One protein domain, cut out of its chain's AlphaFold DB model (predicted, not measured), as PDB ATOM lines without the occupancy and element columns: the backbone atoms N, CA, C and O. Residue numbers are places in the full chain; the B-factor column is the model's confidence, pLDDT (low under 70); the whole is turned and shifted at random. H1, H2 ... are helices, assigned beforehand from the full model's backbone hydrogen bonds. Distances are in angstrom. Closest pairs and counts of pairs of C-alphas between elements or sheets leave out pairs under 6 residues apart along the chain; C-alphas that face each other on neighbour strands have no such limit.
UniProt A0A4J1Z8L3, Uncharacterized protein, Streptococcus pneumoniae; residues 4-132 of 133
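This is residues 4 to 132 of the 133 residues of an uncharacterized protein of Streptococcus pneumoniae (UniProt A0A4J1Z8L3). Four helices, H1, H2, H3 and H5, make an up-and-down bundle, each running against the one before it, with short H4 in the turn between H3 and H5. The longest, H5, reaches past the others at one end, where residues 103 to 120, of which 103 to 106 belong to H5, stick out before the chain folds back to H6. The printed part has 129 residues with six named helices, H1 to H6 in order, and no named strand: all helix. It is elongated, 52 by 33 by 27 A, and only just compact, close to loose, with a radius of gyration of the C-alphas of 16.3 A.

H5, residues 79 to 106, touches H3, residues 49 to 69, at a shallow tilt of 23 degrees, opposite ways; their closest C-alphas, Trp 49 and Ile 95, are 5.7 A apart. H5 touches H1, residues 4 to 22, at 37 degrees, only just steep, opposite ways; closest are C-alphas 6 and 91, 6.0 A. H2, residues 27 to 45, forms hairpins with H1, closest C-alphas 21 and 27, 5.5 A, and with H3, closest C-alphas 40 and 52, 4.5 A. H4, residues 72 to 77, is close to but not clearly touching H3 and H5. H6, residues 121 to 130, is apart from the other helices. Every O i to N i+4 pair is within hydrogen-bond range in H2; the counts are 13 of 15 in H1, 12 of 17 in H3, 23 of 24 in H5, 5 of 6 in H6 and 0 of 2 in H4, where 2 of 3 O i to N i+3 pairs are.

H5 is 40.6 A long, H3 31.2 A, H1 29.2 A and H2 27.1 A. H1 begins at C-alpha 4 (29.468, -2.195, 120.438), and H6 ends at C-alpha 130 (42.190, -1.435, 149.084).

The C-alphas farthest apart, Phe 22 and Glu 109, are 51.9 A apart. The printed part has no cut; H5 to H6 is a long link. Residues 105 to 132 have pLDDT under 70.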
ATOM      1  N   ARG A   4      28.830  -1.721 121.678       88.75
ATOM      2  CA  ARG A   4      29.468  -2.195 120.438       88.75
ATOM      3  C   ARG A   4      30.732  -1.404 120.106       88.75
ATOM      4  O   ARG A   4      31.725  -2.001 119.693       88.75
ATOM      5  N   GLY A   5      30.714  -0.086 120.315       91.94
ATOM      6  CA  GLY A   5      31.886   0.763 120.142       91.94
ATOM      7  C   GLY A   5      33.043   0.362 121.057       91.94
ATOM      8  O   GLY A   5      34.175   0.259 120.595       91.94
ATOM      9  N   VAL A   6      32.763   0.062 122.328       93.56
ATOM     10  CA  VAL A   6      33.796  -0.321 123.309       93.56
ATOM     11  C   VAL A   6      34.385  -1.695 123.016       93.56
ATOM     12  O   VAL A   6      35.602  -1.851 123.064       93.56
ATOM     13  N   LEU A   7      33.560  -2.666 122.620       94.31
ATOM     14  CA  LEU A   7      34.053  -3.973 122.179       94.31
ATOM     15  C   LEU A   7      34.956  -3.846 120.937       94.31
ATOM     16  O   LEU A   7      35.977  -4.524 120.822       94.31
ATOM     17  N   GLY A   8      34.605  -2.944 120.015       95.12
ATOM     18  CA  GLY A   8      35.442  -2.603 118.865       95.12
ATOM     19  C   GLY A   8      36.793  -2.009 119.271       95.12
ATOM     20  O   GLY A   8      37.825  -2.388 118.713       95.12
ATOM     21  N   GLU A   9      36.814  -1.122 120.267       95.88
ATOM     22  CA  GLU A   9      38.060  -0.566 120.800       95.88
ATOM     23  C   GLU A   9      38.906  -1.603 121.546       95.88
ATOM     24  O   GLU A   9      40.119  -1.616 121.351       95.88
ATOM     25  N   ALA A  10      38.300  -2.531 122.292       94.81
ATOM     26  CA  ALA A  10      39.018  -3.632 122.937       94.81
ATOM     27  C   ALA A  10      39.698  -4.557 121.909       94.81
ATOM     28  O   ALA A  10      40.875  -4.891 122.042       94.81
ATOM     29  N   LYS A  11      39.018  -4.880 120.800       95.88
ATOM     30  CA  LYS A  11      39.618  -5.640 119.686       95.88
ATOM     31  C   LYS A  11      40.772  -4.887 119.018       95.88
ATOM     32  O   LYS A  11      41.776  -5.491 118.648       95.88
ATOM     33  N   ARG A  12      40.662  -3.563 118.876       95.38
ATOM     34  CA  ARG A  12      41.761  -2.725 118.362       95.38
ATOM     35  C   ARG A  12      42.925  -2.644 119.345       95.38
ATOM     36  O   ARG A  12      44.069  -2.639 118.899       95.38
ATOM     37  N   LEU A  13      42.646  -2.585 120.646       95.81
ATOM     38  CA  LEU A  13      43.660  -2.624 121.697       95.81
ATOM     39  C   LEU A  13      44.451  -3.931 121.619       95.81
ATOM     40  O   LEU A  13      45.674  -3.880 121.611       95.81
ATOM     41  N   ARG A  14      43.778  -5.068 121.421       96.12
ATOM     42  CA  ARG A  14      44.423  -6.377 121.231       96.12
ATOM     43  C   ARG A  14      45.446  -6.371 120.098       96.12
ATOM     44  O   ARG A  14      46.574  -6.803 120.290       96.12
ATOM     45  N   ILE A  15      45.065  -5.850 118.928       93.31
ATOM     46  CA  ILE A  15      45.965  -5.751 117.765       93.31
ATOM     47  C   ILE A  15      47.181  -4.878 118.094       93.31
ATOM     48  O   ILE A  15      48.298  -5.201 117.700       93.31
ATOM     49  N   ARG A  16      46.972  -3.771 118.818       93.19
ATOM     50  CA  ARG A  16      48.055  -2.864 119.213       93.19
ATOM     51  C   ARG A  16      49.005  -3.511 120.211       93.19
ATOM     52  O   ARG A  16      50.204  -3.426 119.986       93.19
ATOM     53  N   VAL A  17      48.477  -4.173 121.239       93.44
ATOM     54  CA  VAL A  17      49.267  -4.907 122.236       93.44
ATOM     55  C   VAL A  17      50.067  -6.020 121.565       93.44
ATOM     56  O   VAL A  17      51.276  -6.050 121.731       93.44
ATOM     57  N   ALA A  18      49.450  -6.849 120.718       91.12
ATOM     58  CA  ALA A  18      50.169  -7.897 119.989       91.12
ATOM     59  C   ALA A  18      51.299  -7.326 119.110       91.12
ATOM     60  O   ALA A  18      52.401  -7.863 119.078       91.12
ATOM     61  N   GLY A  19      51.063  -6.180 118.461       89.38
ATOM     62  CA  GLY A  19      52.082  -5.474 117.681       89.38
ATOM     63  C   GLY A  19      53.244  -4.904 118.505       89.38
ATOM     64  O   GLY A  19      54.243  -4.494 117.916       89.38
ATOM     65  N   MET A  20      53.160  -4.889 119.841       90.31
ATOM     66  CA  MET A  20      54.261  -4.453 120.708       90.31
ATOM     67  C   MET A  20      55.448  -5.423 120.699       90.31
ATOM     68  O   MET A  20      56.531  -5.040 121.130       90.31
ATOM     69  N   GLU A  21      55.295  -6.634 120.150       88.31
ATOM     70  CA  GLU A  21      56.395  -7.602 119.995       88.31
ATOM     71  C   GLU A  21      57.561  -7.082 119.134       88.31
ATOM     72  O   GLU A  21      58.681  -7.587 119.230       88.31
ATOM     73  N   PHE A  22      57.302  -6.069 118.298       86.00
ATOM     74  CA  PHE A  22      58.291  -5.419 117.433       86.00
ATOM     75  C   PHE A  22      58.969  -4.203 118.081       86.00
ATOM     76  O   PHE A  22      59.803  -3.555 117.449       86.00
ATOM     77  N   PHE A  23      58.607  -3.872 119.321       85.19
ATOM     78  CA  PHE A  23      59.129  -2.722 120.053       85.19
ATOM     79  C   PHE A  23      60.118  -3.162 121.138       85.19
ATOM     80  O   PHE A  23      60.390  -4.346 121.325       85.19
ATOM     81  N   LYS A  24      60.686  -2.192 121.864       81.44
ATOM     82  CA  LYS A  24      61.650  -2.404 122.959       81.44
ATOM     83  C   LYS A  24      60.977  -2.964 124.225       81.44
ATOM     84  O   LYS A  24      61.181  -2.443 125.315       81.44
ATOM     85  N   VAL A  25      60.142  -3.989 124.091       85.56
ATOM     86  CA  VAL A  25      59.363  -4.582 125.181       85.56
ATOM     87  C   VAL A  25      59.618  -6.082 125.231       85.56
ATOM     88  O   VAL A  25      59.874  -6.720 124.214       85.56
ATOM     89  N   ASP A  26      59.568  -6.640 126.438       89.50
ATOM     90  CA  ASP A  26      59.691  -8.077 126.648       89.50
ATOM     91  C   ASP A  26      58.535  -8.825 125.967       89.50
ATOM     92  O   ASP A  26      57.361  -8.537 126.215       89.50
ATOM     93  N   LYS A  27      58.874  -9.798 125.115       91.12
ATOM     94  CA  LYS A  27      57.905 -10.608 124.374       91.12
ATOM     95  C   LYS A  27      56.971 -11.385 125.294       91.12
ATOM     96  O   LYS A  27      55.792 -11.500 124.974       91.12
ATOM     97  N   GLU A  28      57.462 -11.893 126.421       91.88
ATOM     98  CA  GLU A  28      56.624 -12.627 127.374       91.88
ATOM     99  C   GLU A  28      55.547 -11.707 127.952       91.88
ATOM    100  O   GLU A  28      54.369 -12.054 127.946       91.88
ATOM    101  N   LYS A  29      55.918 -10.468 128.294       91.88
ATOM    102  CA  LYS A  29      54.965  -9.455 128.770       91.88
ATOM    103  C   LYS A  29      53.945  -9.052 127.709       91.88
ATOM    104  O   LYS A  29      52.795  -8.770 128.037       91.88
ATOM    105  N   VAL A  30      54.342  -9.017 126.435       93.25
ATOM    106  CA  VAL A  30      53.410  -8.768 125.325       93.25
ATOM    107  C   VAL A  30      52.394  -9.906 125.200       93.25
ATOM    108  O   VAL A  30      51.202  -9.649 125.013       93.25
ATOM    109  N   ILE A  31      52.840 -11.156 125.336       93.56
ATOM    110  CA  ILE A  31      51.968 -12.336 125.310       93.56
ATOM    111  C   ILE A  31      50.990 -12.304 126.491       93.56
ATOM    112  O   ILE A  31      49.784 -12.427 126.278       93.56
ATOM    113  N   GLU A  32      51.482 -12.075 127.710       94.75
ATOM    114  CA  GLU A  32      50.659 -11.955 128.923       94.75
ATOM    115  C   GLU A  32      49.590 -10.868 128.775       94.75
ATOM    116  O   GLU A  32      48.399 -11.135 128.932       94.75
ATOM    117  N   ALA A  33      49.989  -9.667 128.358       94.25
ATOM    118  CA  ALA A  33      49.053  -8.572 128.155       94.25
ATOM    119  C   ALA A  33      48.042  -8.859 127.037       94.25
ATOM    120  O   ALA A  33      46.898  -8.419 127.114       94.25
ATOM    121  N   THR A  34      48.428  -9.604 125.997       95.81
ATOM    122  CA  THR A  34      47.486 -10.029 124.950       95.81
ATOM    123  C   THR A  34      46.409 -10.945 125.535       95.81
ATOM    124  O   THR A  34      45.228 -10.756 125.233       95.81
ATOM    125  N   PHE A  35      46.784 -11.880 126.417       96.31
ATOM    126  CA  PHE A  35      45.823 -12.706 127.152       96.31
ATOM    127  C   PHE A  35      44.928 -11.876 128.076       96.31
ATOM    128  O   PHE A  35      43.724 -12.125 128.136       96.31
ATOM    129  N   ASP A  36      45.475 -10.869 128.755       96.81
ATOM    130  CA  ASP A  36      44.677  -9.976 129.596       96.81
ATOM    131  C   ASP A  36      43.690  -9.137 128.766       96.81
ATOM    132  O   ASP A  36      42.544  -8.959 129.181       96.81
ATOM    133  N   VAL A  37      44.056  -8.690 127.556       97.00
ATOM    134  CA  VAL A  37      43.101  -8.046 126.631       97.00
ATOM    135  C   VAL A  37      42.004  -9.024 126.206       97.00
ATOM    136  O   VAL A  37      40.833  -8.640 126.160       97.00
ATOM    137  N   ASP A  38      42.342 -10.281 125.916       97.25
ATOM    138  CA  ASP A  38      41.351 -11.311 125.584       97.25
ATOM    139  C   ASP A  38      40.391 -11.568 126.758       97.25
ATOM    140  O   ASP A  38      39.181 -11.709 126.550       97.25
ATOM    141  N   ALA A  39      40.887 -11.523 127.997       97.44
ATOM    142  CA  ALA A  39      40.056 -11.573 129.197       97.44
ATOM    143  C   ALA A  39      39.135 -10.346 129.318       97.44
ATOM    144  O   ALA A  39      37.946 -10.514 129.584       97.44
ATOM    145  N   VAL A  40      39.630  -9.130 129.040       97.19
ATOM    146  CA  VAL A  40      38.790  -7.916 128.983       97.19
ATOM    147  C   VAL A  40      37.669  -8.084 127.960       97.19
ATOM    148  O   VAL A  40      36.515  -7.813 128.280       97.19
ATOM    149  N   ILE A  41      37.979  -8.539 126.742       97.31
ATOM    150  CA  ILE A  41      36.982  -8.742 125.680       97.31
ATOM    151  C   ILE A  41      35.916  -9.738 126.138       97.31
ATOM    152  O   ILE A  41      34.729  -9.435 126.042       97.31
ATOM    153  N   LYS A  42      36.330 -10.885 126.685       97.50
ATOM    154  CA  LYS A  42      35.409 -11.915 127.173       97.50
ATOM    155  C   LYS A  42      34.515 -11.398 128.301       97.50
ATOM    156  O   LYS A  42      33.308 -11.612 128.265       97.50
ATOM    157  N   SER A  43      35.080 -10.692 129.278       96.81
ATOM    158  CA  SER A  43      34.302 -10.117 130.377       96.81
ATOM    159  C   SER A  43      33.355  -9.016 129.899       96.81
ATOM    160  O   SER A  43      32.237  -8.939 130.393       96.81
ATOM    161  N   LEU A  44      33.741  -8.204 128.908       95.00
ATOM    162  CA  LEU A  44      32.819  -7.260 128.269       95.00
ATOM    163  C   LEU A  44      31.657  -8.000 127.589       95.00
ATOM    164  O   LEU A  44      30.516  -7.604 127.787       95.00
ATOM    165  N   GLU A  45      31.936  -9.085 126.856       94.88
ATOM    166  CA  GLU A  45      30.924  -9.946 126.214       94.88
ATOM    167  C   GLU A  45      29.923 -10.558 127.194       94.88
ATOM    168  O   GLU A  45      28.763 -10.761 126.837       94.88
ATOM    169  N   GLN A  46      30.366 -10.815 128.423       95.69
ATOM    170  CA  GLN A  46      29.569 -11.394 129.503       95.69
ATOM    171  C   GLN A  46      28.961 -10.346 130.444       95.69
ATOM    172  O   GLN A  46      28.311 -10.720 131.414       95.69
ATOM    173  N   GLU A  47      29.171  -9.053 130.174       93.50
ATOM    174  CA  GLU A  47      28.759  -7.948 131.049       93.50
ATOM    175  C   GLU A  47      29.362  -8.024 132.473       93.50
ATOM    176  O   GLU A  47      28.853  -7.449 133.431       93.50
ATOM    177  N   GLU A  48      30.509  -8.691 132.629       94.62
ATOM    178  CA  GLU A  48      31.238  -8.806 133.894       94.62
ATOM    179  C   GLU A  48      32.187  -7.612 134.102       94.62
ATOM    180  O   GLU A  48      33.409  -7.704 133.936       94.62
ATOM    181  N   TRP A  49      31.645  -6.454 134.480       94.06
ATOM    182  CA  TRP A  49      32.405  -5.193 134.512       94.06
ATOM    183  C   TRP A  49      33.588  -5.193 135.483       94.06
ATOM    184  O   TRP A  49      34.635  -4.622 135.181       94.06
ATOM    185  N   VAL A  50      33.447  -5.838 136.644       92.81
ATOM    186  CA  VAL A  50      34.523  -5.915 137.646       92.81
ATOM    187  C   VAL A  50      35.670  -6.795 137.146       92.81
ATOM    188  O   VAL A  50      36.832  -6.398 137.254       92.81
ATOM    189  N   SER A  51      35.355  -7.945 136.541       93.88
ATOM    190  CA  SER A  51      36.338  -8.830 135.900       93.88
ATOM    191  C   SER A  51      37.059  -8.116 134.751       93.88
ATOM    192  O   SER A  51      38.287  -8.192 134.636       93.88
ATOM    193  N   ALA A  52      36.313  -7.349 133.945       95.31
ATOM    194  CA  ALA A  52      36.870  -6.537 132.869       95.31
ATOM    195  C   ALA A  52      37.817  -5.452 133.411       95.31
ATOM    196  O   ALA A  52      38.919  -5.297 132.891       95.31
ATOM    197  N   ALA A  53      37.445  -4.742 134.484       94.31
ATOM    198  CA  ALA A  53      38.304  -3.737 135.117       94.31
ATOM    199  C   ALA A  53      39.604  -4.345 135.666       94.31
ATOM    200  O   ALA A  53      40.683  -3.796 135.452       94.31
ATOM    201  N   ALA A  54      39.509  -5.487 136.352       94.50
ATOM    202  CA  ALA A  54      40.665  -6.171 136.927       94.50
ATOM    203  C   ALA A  54      41.660  -6.632 135.852       94.50
ATOM    204  O   ALA A  54      42.869  -6.491 136.029       94.50
ATOM    205  N   SER A  55      41.157  -7.140 134.727       95.19
ATOM    206  CA  SER A  55      41.998  -7.556 133.598       95.19
ATOM    207  C   SER A  55      42.600  -6.351 132.870       95.19
ATOM    208  O   SER A  55      43.773  -6.367 132.512       95.19
ATOM    209  N   LEU A  56      41.835  -5.260 132.727       95.25
ATOM    210  CA  LEU A  56      42.308  -4.023 132.100       95.25
ATOM    211  C   LEU A  56      43.466  -3.382 132.875       95.25
ATOM    212  O   LEU A  56      44.377  -2.832 132.261       95.25
ATOM    213  N   LEU A  57      43.460  -3.483 134.208       93.75
ATOM    214  CA  LEU A  57      44.529  -2.954 135.060       93.75
ATOM    215  C   LEU A  57      45.903  -3.542 134.723       93.75
ATOM    216  O   LEU A  57      46.877  -2.801 134.683       93.75
ATOM    217  N   LYS A  58      45.979  -4.834 134.404       92.81
ATOM    218  CA  LYS A  58      47.248  -5.498 134.063       92.81
ATOM    219  C   LYS A  58      47.846  -5.007 132.743       92.81
ATOM    220  O   LYS A  58      49.055  -5.034 132.551       92.81
ATOM    221  N   ILE A  59      47.013  -4.488 131.840       93.38
ATOM    222  CA  ILE A  59      47.481  -3.896 130.580       93.38
ATOM    223  C   ILE A  59      48.227  -2.578 130.847       93.38
ATOM    224  O   ILE A  59      49.152  -2.244 130.106       93.38
ATOM    225  N   TYR A  60      47.888  -1.845 131.918       91.69
ATOM    226  CA  TYR A  60      48.637  -0.641 132.293       91.69
ATOM    227  C   TYR A  60      50.085  -0.951 132.680       91.69
ATOM    228  O   TYR A  60      50.957  -0.155 132.348       91.69
ATOM    229  N   ASP A  61      50.371  -2.122 133.259       89.50
ATOM    230  CA  ASP A  61      51.747  -2.518 133.586       89.50
ATOM    231  C   ASP A  61      52.619  -2.629 132.322       89.50
ATOM    232  O   ASP A  61      53.785  -2.223 132.315       89.50
ATOM    233  N   LEU A  62      52.051  -3.126 131.214       91.94
ATOM    234  CA  LEU A  62      52.732  -3.151 129.917       91.94
ATOM    235  C   LEU A  62      52.953  -1.735 129.371       91.94
ATOM    236  O   LEU A  62      54.037  -1.435 128.866       91.94
ATOM    237  N   ILE A  63      51.933  -0.875 129.460       93.44
ATOM    238  CA  ILE A  63      51.993   0.512 128.982       93.44
ATOM    239  C   ILE A  63      53.067   1.292 129.747       93.44
ATOM    240  O   ILE A  63      53.896   1.951 129.123       93.44
ATOM    241  N   ASP A  64      53.098   1.173 131.072       92.25
ATOM    242  CA  ASP A  64      54.078   1.836 131.932       92.25
ATOM    243  C   ASP A  64      55.494   1.315 131.679       92.25
ATOM    244  O   ASP A  64      56.442   2.103 131.591       92.25
ATOM    245  N   ASN A  65      55.647   0.002 131.474       90.88
ATOM    246  CA  ASN A  65      56.923  -0.574 131.068       90.88
ATOM    247  C   ASN A  65      57.377   0.012 129.723       90.88
ATOM    248  O   ASN A  65      58.475   0.560 129.645       90.88
ATOM    249  N   TYR A  66      56.525  -0.003 128.694       92.62
ATOM    250  CA  TYR A  66      56.866   0.566 127.387       92.62
ATOM    251  C   TYR A  66      57.237   2.047 127.492       92.62
ATOM    252  O   TYR A  66      58.298   2.451 127.020       92.62
ATOM    253  N   ARG A  67      56.433   2.838 128.208       92.75
ATOM    254  CA  ARG A  67      56.695   4.251 128.493       92.75
ATOM    255  C   ARG A  67      58.073   4.472 129.118       92.75
ATOM    256  O   ARG A  67      58.754   5.422 128.746       92.75
ATOM    257  N   SER A  68      58.500   3.601 130.034       91.56
ATOM    258  CA  SER A  68      59.812   3.700 130.686       91.56
ATOM    259  C   SER A  68      60.997   3.456 129.742       91.56
ATOM    260  O   SER A  68      62.104   3.912 130.021       91.56
ATOM    261  N   THR A  69      60.769   2.779 128.611       89.94
ATOM    262  CA  THR A  69      61.806   2.511 127.598       89.94
ATOM    263  C   THR A  69      62.012   3.657 126.609       89.94
ATOM    264  O   THR A  69      63.008   3.668 125.879       89.94
ATOM    265  N   LEU A  70      61.086   4.617 126.578       90.44
ATOM    266  CA  LEU A  70      61.107   5.747 125.659       90.44
ATOM    267  C   LEU A  70      61.864   6.934 126.260       90.44
ATOM    268  O   LEU A  70      61.723   7.287 127.433       90.44
ATOM    269  N   SER A  71      62.654   7.603 125.427       91.12
ATOM    270  CA  SER A  71      63.257   8.891 125.754       91.12
ATOM    271  C   SER A  71      62.202   9.998 125.843       91.12
ATOM    272  O   SER A  71      61.088   9.876 125.335       91.12
ATOM    273  N   LYS A  72      62.565  11.144 126.438       89.81
ATOM    274  CA  LYS A  72      61.663  12.309 126.532       89.81
ATOM    275  C   LYS A  72      61.120  12.766 125.175       89.81
ATOM    276  O   LYS A  72      59.973  13.181 125.107       89.81
ATOM    277  N   MET A  73      61.944  12.691 124.127       89.94
ATOM    278  CA  MET A  73      61.550  13.093 122.776       89.94
ATOM    279  C   MET A  73      60.592  12.076 122.148       89.94
ATOM    280  O   MET A  73      59.602  12.468 121.543       89.94
ATOM    281  N   GLU A  74      60.846  10.777 122.334       89.31
ATOM    282  CA  GLU A  74      59.945   9.717 121.863       89.31
ATOM    283  C   GLU A  74      58.580   9.805 122.563       89.31
ATOM    284  O   GLU A  74      57.557   9.748 121.893       89.31
ATOM    285  N   LEU A  75      58.537  10.055 123.878       90.00
ATOM    286  CA  LEU A  75      57.283  10.182 124.636       90.00
ATOM    287  C   LEU A  75      56.310  11.232 124.075       90.00
ATOM    288  O   LEU A  75      55.098  11.063 124.185       90.00
ATOM    289  N   GLU A  76      56.814  12.318 123.489       86.19
ATOM    290  CA  GLU A  76      55.969  13.389 122.953       86.19
ATOM    291  C   GLU A  76      55.279  12.989 121.638       86.19
ATOM    292  O   GLU A  76      54.160  13.435 121.354       86.19
ATOM    293  N   TYR A  77      55.899  12.098 120.860       88.75
ATOM    294  CA  TYR A  77      55.483  11.765 119.494       88.75
ATOM    295  C   TYR A  77      55.190  10.275 119.264       88.75
ATOM    296  O   TYR A  77      54.856   9.899 118.145       88.75
ATOM    297  N   ASP A  78      55.265   9.428 120.293       91.75
ATOM    298  CA  ASP A  78      54.988   7.998 120.156       91.75
ATOM    299  C   ASP A  78      53.481   7.734 119.992       91.75
ATOM    300  O   ASP A  78      52.693   7.708 120.945       91.75
ATOM    301  N   ASP A  79      53.071   7.544 118.738       90.69
ATOM    302  CA  ASP A  79      51.685   7.259 118.367       90.69
ATOM    303  C   ASP A  79      51.183   5.920 118.924       90.69
ATOM    304  O   ASP A  79      49.981   5.761 119.162       90.69
ATOM    305  N   THR A  80      52.077   4.953 119.153       91.19
ATOM    306  CA  THR A  80      51.722   3.646 119.717       91.19
ATOM    307  C   THR A  80      51.317   3.798 121.177       91.19
ATOM    308  O   THR A  80      50.227   3.361 121.547       91.19
ATOM    309  N   LEU A  81      52.130   4.479 121.987       93.62
ATOM    310  CA  LEU A  81      51.853   4.785 123.387       93.62
ATOM    311  C   LEU A  81      50.549   5.573 123.514       93.62
ATOM    312  O   LEU A  81      49.657   5.155 124.252       93.62
ATOM    313  N   LYS A  82      50.380   6.645 122.726       93.88
ATOM    314  CA  LYS A  82      49.136   7.433 122.718       93.88
ATOM    315  C   LYS A  82      47.920   6.582 122.369       93.88
ATOM    316  O   LYS A  82      46.865   6.732 122.988       93.88
ATOM    317  N   ALA A  83      48.039   5.695 121.381       93.69
ATOM    318  CA  ALA A  83      46.949   4.812 120.989       93.69
ATOM    319  C   ALA A  83      46.605   3.798 122.087       93.69
ATOM    320  O   ALA A  83      45.418   3.556 122.312       93.69
ATOM    321  N   LEU A  84      47.604   3.224 122.764       94.69
ATOM    322  CA  LEU A  84      47.406   2.318 123.897       94.69
ATOM    323  C   LEU A  84      46.700   3.046 125.045       94.69
ATOM    324  O   LEU A  84      45.604   2.644 125.423       94.69
ATOM    325  N   GLU A  85      47.251   4.166 125.519       94.88
ATOM    326  CA  GLU A  85      46.680   4.963 126.616       94.88
ATOM    327  C   GLU A  85      45.241   5.405 126.307       94.88
ATOM    328  O   GLU A  85      44.337   5.230 127.128       94.88
ATOM    329  N   THR A  86      44.993   5.915 125.096       94.50
ATOM    330  CA  THR A  86      43.663   6.395 124.692       94.50
ATOM    331  C   THR A  86      42.637   5.265 124.671       94.50
ATOM    332  O   THR A  86      41.516   5.434 125.151       94.50
ATOM    333  N   LYS A  87      42.990   4.102 124.112       94.25
ATOM    334  CA  LYS A  87      42.063   2.965 124.013       94.25
ATOM    335  C   LYS A  87      41.761   2.372 125.378       94.25
ATOM    336  O   LYS A  87      40.590   2.159 125.688       94.25
ATOM    337  N   THR A  88      42.787   2.159 126.194       94.75
ATOM    338  CA  THR A  88      42.632   1.626 127.549       94.75
ATOM    339  C   THR A  88      41.761   2.561 128.393       94.75
ATOM    340  O   THR A  88      40.781   2.103 128.978       94.75
ATOM    341  N   ALA A  89      41.992   3.879 128.338       94.25
ATOM    342  CA  ALA A  89      41.175   4.866 129.051       94.25
ATOM    343  C   ALA A  89      39.710   4.923 128.570       94.25
ATOM    344  O   ALA A  89      38.795   5.135 129.368       94.25
ATOM    345  N   LEU A  90      39.449   4.726 127.270       94.88
ATOM    346  CA  LEU A  90      38.079   4.654 126.742       94.88
ATOM    347  C   LEU A  90      37.318   3.440 127.287       94.88
ATOM    348  O   LEU A  90      36.149   3.570 127.662       94.88
ATOM    349  N   ILE A  91      37.977   2.280 127.337       95.62
ATOM    350  CA  ILE A  91      37.404   1.043 127.878       95.62
ATOM    351  C   ILE A  91      37.169   1.200 129.387       95.62
ATOM    352  O   ILE A  91      36.059   0.953 129.856       95.62
ATOM    353  N   GLU A  92      38.160   1.706 130.125       95.56
ATOM    354  CA  GLU A  92      38.064   1.997 131.562       95.56
ATOM    355  C   GLU A  92      36.881   2.928 131.861       95.56
ATOM    356  O   GLU A  92      36.028   2.633 132.700       95.56
ATOM    357  N   GLY A  93      36.774   4.034 131.120       94.19
ATOM    358  CA  GLY A  93      35.709   5.016 131.294       94.19
ATOM    359  C   GLY A  93      34.312   4.475 130.977       94.19
ATOM    360  O   GLY A  93      33.325   4.977 131.519       94.19
ATOM    361  N   PHE A  94      34.193   3.468 130.108       94.88
ATOM    362  CA  PHE A  94      32.929   2.766 129.895       94.88
ATOM    363  C   PHE A  94      32.613   1.811 131.043       94.88
ATOM    364  O   PHE A  94      31.510   1.883 131.584       94.88
ATOM    365  N   ILE A  95      33.570   0.966 131.431       94.06
ATOM    366  CA  ILE A  95      33.419  -0.003 132.522       94.06
ATOM    367  C   ILE A  95      33.015   0.715 133.814       94.06
ATOM    368  O   ILE A  95      32.018   0.348 134.433       94.06
ATOM    369  N   GLY A  96      33.704   1.806 134.165       92.69
ATOM    370  CA  GLY A  96      33.386   2.604 135.351       92.69
ATOM    371  C   GLY A  96      31.947   3.130 135.352       92.69
ATOM    372  O   GLY A  96      31.272   3.078 136.375       92.69
ATOM    373  N   LYS A  97      31.424   3.550 134.192       93.06
ATOM    374  CA  LYS A  97      30.021   3.983 134.070       93.06
ATOM    375  C   LYS A  97      29.024   2.843 134.247       93.06
ATOM    376  O   LYS A  97      27.912   3.114 134.688       93.06
ATOM    377  N   GLN A  98      29.360   1.615 133.854       92.69
ATOM    378  CA  GLN A  98      28.464   0.473 134.060       92.69
ATOM    379  C   GLN A  98      28.442   0.057 135.528       92.69
ATOM    380  O   GLN A  98      27.359  -0.073 136.089       92.69
ATOM    381  N   ILE A  99      29.609   0.001 136.175       89.62
ATOM    382  CA  ILE A  99      29.710  -0.261 137.618       89.62
ATOM    383  C   ILE A  99      28.901   0.778 138.411       89.62
ATOM    384  O   ILE A  99      28.056   0.410 139.221       89.62
ATOM    385  N   GLU A 100      29.074   2.075 138.127       89.81
ATOM    386  CA  GLU A 100      28.312   3.141 138.800       89.81
ATOM    387  C   GLU A 100      26.789   2.994 138.610       89.81
ATOM    388  O   GLU A 100      26.013   3.290 139.524       89.81
ATOM    389  N   LYS A 101      26.333   2.539 137.433       88.31
ATOM    390  CA  LYS A 101      24.906   2.304 137.158       88.31
ATOM    391  C   LYS A 101      24.362   1.099 137.915       88.31
ATOM    392  O   LYS A 101      23.259   1.189 138.451       88.31
ATOM    393  N   GLU A 102      25.099  -0.004 137.959       84.88
ATOM    394  CA  GLU A 102      24.700  -1.199 138.707       84.88
ATOM    395  C   GLU A 102      24.620  -0.916 140.204       84.88
ATOM    396  O   GLU A 102      23.613  -1.243 140.835       84.88
ATOM    397  N   GLU A 103      25.609  -0.212 140.757       78.56
ATOM    398  CA  GLU A 103      25.596   0.216 142.158       78.56
ATOM    399  C   GLU A 103      24.421   1.166 142.445       78.56
ATOM    400  O   GLU A 103      23.746   1.023 143.463       78.56
ATOM    401  N   SER A 104      24.104   2.091 141.532       72.69
ATOM    402  CA  SER A 104      22.965   3.015 141.687       72.69
ATOM    403  C   SER A 104      21.601   2.317 141.598       72.69
ATOM    404  O   SER A 104      20.652   2.735 142.260       72.69
ATOM    405  N   ASN A 105      21.485   1.259 140.792       63.50
ATOM    406  CA  ASN A 105      20.256   0.473 140.657       63.50
ATOM    407  C   ASN A 105      20.071  -0.522 141.812       63.50
ATOM    408  O   ASN A 105      18.937  -0.790 142.211       63.50
ATOM    409  N   SER A 106      21.172  -1.036 142.364       56.41
ATOM    410  CA  SER A 106      21.198  -1.882 143.562       56.41
ATOM    411  C   SER A 106      20.902  -1.082 144.839       56.41
ATOM    412  O   SER A 106      20.175  -1.554 145.714       56.41
ATOM    413  N   CYS A 107      21.379   0.163 144.929       48.53
ATOM    414  CA  CYS A 107      21.193   1.035 146.087       48.53
ATOM    415  C   CYS A 107      20.020   2.013 145.903       48.53
ATOM    416  O   CYS A 107      20.215   3.221 145.764       48.53
ATOM    417  N   ARG A 108      18.774   1.525 146.006       47.22
ATOM    418  CA  ARG A 108      17.602   2.414 146.191       47.22
ATOM    419  C   ARG A 108      17.574   3.142 147.542       47.22
ATOM    420  O   ARG A 108      16.768   4.049 147.721       47.22
ATOM    421  N   GLU A 109      18.487   2.831 148.457       47.16
ATOM    422  CA  GLU A 109      18.671   3.563 149.708       47.16
ATOM    423  C   GLU A 109      20.151   3.887 149.932       47.16
ATOM    424  O   GLU A 109      20.890   3.072 150.476       47.16
ATOM    425  N   LYS A 110      20.592   5.094 149.550       46.81
ATOM    426  CA  LYS A 110      21.252   6.043 150.474       46.81
ATOM    427  C   LYS A 110      21.799   7.284 149.761       46.81
ATOM    428  O   LYS A 110      22.714   7.224 148.955       46.81
ATOM    429  N   VAL A 111      21.218   8.410 150.181       45.84
ATOM    430  CA  VAL A 111      21.804   9.744 150.402       45.84
ATOM    431  C   VAL A 111      22.706  10.303 149.293       45.84
ATOM    432  O   VAL A 111      23.863   9.929 149.145       45.84
ATOM    433  N   ARG A 112      22.182  11.329 148.603       45.38
ATOM    434  CA  ARG A 112      22.929  12.292 147.772       45.38
ATOM    435  C   ARG A 112      24.212  12.744 148.483       45.38
ATOM    436  O   ARG A 112      24.169  13.636 149.327       45.38
ATOM    437  N   ILE A 113      25.357  12.187 148.097       45.06
ATOM    438  CA  ILE A 113      26.657  12.769 148.432       45.06
ATOM    439  C   ILE A 113      26.992  13.770 147.331       45.06
ATOM    440  O   ILE A 113      27.220  13.427 146.171       45.06
ATOM    441  N   THR A 114      26.961  15.042 147.707       45.66
ATOM    442  CA  THR A 114      27.296  16.192 146.871       45.66
ATOM    443  C   THR A 114      28.673  16.029 146.227       45.66
ATOM    444  O   THR A 114      29.699  15.909 146.896       45.66
ATOM    445  N   ARG A 115      28.667  16.046 144.894       44.62
ATOM    446  CA  ARG A 115      29.813  15.970 143.988       44.62
ATOM    447  C   ARG A 115      30.704  17.205 144.164       44.62
ATOM    448  O   ARG A 115      30.367  18.272 143.664       44.62
ATOM    449  N   ARG A 116      31.852  17.073 144.836       43.56
ATOM    450  CA  ARG A 116      32.976  18.007 144.654       43.56
ATOM    451  C   ARG A 116      33.909  17.425 143.597       43.56
ATOM    452  O   ARG A 116      34.524  16.385 143.807       43.56
ATOM    453  N   SER A 117      33.926  18.061 142.428       52.28
ATOM    454  CA  SER A 117      34.884  17.802 141.355       52.28
ATOM    455  C   SER A 117      36.276  18.217 141.817       52.28
ATOM    456  O   SER A 117      36.440  19.366 142.224       52.28
ATOM    457  N   GLY A 118      37.266  17.327 141.742       42.66
ATOM    458  CA  GLY A 118      38.644  17.767 141.959       42.66
ATOM    459  C   GLY A 118      39.732  16.730 142.210       42.66
ATOM    460  O   GLY A 118      40.841  17.163 142.478       42.66
ATOM    461  N   GLU A 119      39.500  15.413 142.134       45.72
ATOM    462  CA  GLU A 119      40.602  14.452 142.325       45.72
ATOM    463  C   GLU A 119      40.583  13.306 141.308       45.72
ATOM    464  O   GLU A 119      39.534  12.732 141.007       45.72
ATOM    465  N   ASN A 120      41.783  13.024 140.789       50.44
ATOM    466  CA  ASN A 120      42.128  12.083 139.726       50.44
ATOM    467  C   ASN A 120      41.411  10.730 139.842       50.44
ATOM    468  O   ASN A 120      41.451  10.063 140.878       50.44
ATOM    469  N   SER A 121      40.805  10.303 138.733       54.34
ATOM    470  CA  SER A 121      40.079   9.036 138.573       54.34
ATOM    471  C   SER A 121      40.898   7.801 138.971       54.34
ATOM    472  O   SER A 121      40.336   6.872 139.550       54.34
ATOM    473  N   SER A 122      42.220   7.828 138.779       56.16
ATOM    474  CA  SER A 122      43.132   6.734 139.149       56.16
ATOM    475  C   SER A 122      43.186   6.465 140.660       56.16
ATOM    476  O   SER A 122      43.259   5.317 141.099       56.16
ATOM    477  N   ILE A 123      43.059   7.509 141.485       57.06
ATOM    478  CA  ILE A 123      43.095   7.395 142.951       57.06
ATOM    479  C   ILE A 123      41.808   6.742 143.477       57.06
ATOM    480  O   ILE A 123      41.815   6.053 144.502       57.06
ATOM    481  N   ARG A 124      40.684   6.933 142.776       57.28
ATOM    482  CA  ARG A 124      39.379   6.390 143.176       57.28
ATOM    483  C   ARG A 124      39.318   4.870 143.042       57.28
ATOM    484  O   ARG A 124      38.869   4.217 143.983       57.28
ATOM    485  N   LEU A 125      39.820   4.319 141.937       60.56
ATOM    486  CA  LEU A 125      39.865   2.870 141.716       60.56
ATOM    487  C   LEU A 125      40.831   2.178 142.690       60.56
ATOM    488  O   LEU A 125      40.469   1.184 143.320       60.56
ATOM    489  N   GLN A 126      42.009   2.764 142.924       60.00
ATOM    490  CA  GLN A 126      42.968   2.232 143.900       60.00
ATOM    491  C   GLN A 126      42.428   2.234 145.342       60.00
ATOM    492  O   GLN A 126      42.628   1.264 146.077       60.00
ATOM    493  N   ARG A 127      41.710   3.288 145.768       59.56
ATOM    494  CA  ARG A 127      41.074   3.315 147.103       59.56
ATOM    495  C   ARG A 127      39.948   2.288 147.237       59.56
ATOM    496  O   ARG A 127      39.759   1.768 148.335       59.56
ATOM    497  N   TYR A 128      39.203   2.019 146.166       61.66
ATOM    498  CA  TYR A 128      38.117   1.038 146.174       61.66
ATOM    499  C   TYR A 128      38.650  -0.386 146.379       61.66
ATOM    500  O   TYR A 128      38.166  -1.101 147.254       61.66
ATOM    501  N   LEU A 129      39.705  -0.761 145.651       67.75
ATOM    502  CA  LEU A 129      40.307  -2.092 145.757       67.75
ATOM    503  C   LEU A 129      40.948  -2.340 147.133       67.75
ATOM    504  O   LEU A 129      40.766  -3.411 147.704       67.75
ATOM    505  N   ARG A 130      41.595  -1.330 147.734       62.72
ATOM    506  CA  ARG A 130      42.190  -1.435 149.084       62.72
ATOM    507  C   ARG A 130      41.193  -1.637 150.227       62.72
ATOM    508  O   ARG A 130      41.608  -2.020 151.309       62.72
ATOM    509  N   ARG A 131      39.906  -1.331 150.040       53.22
ATOM    510  CA  ARG A 131      38.882  -1.515 151.087       53.22
ATOM    511  C   ARG A 131      38.265  -2.914 151.102       53.22
ATOM    512  O   ARG A 131      37.492  -3.199 152.012       53.22
ATOM    513  N   LYS A 132      38.556  -3.746 150.099       47.19
ATOM    514  CA  LYS A 132      38.034  -5.115 149.978       47.19
ATOM    515  C   LYS A 132      39.077  -6.214 150.248       47.19
ATOM    516  O   LYS A 132      38.684  -7.376 150.223       47.19
TER     517      LYS A 132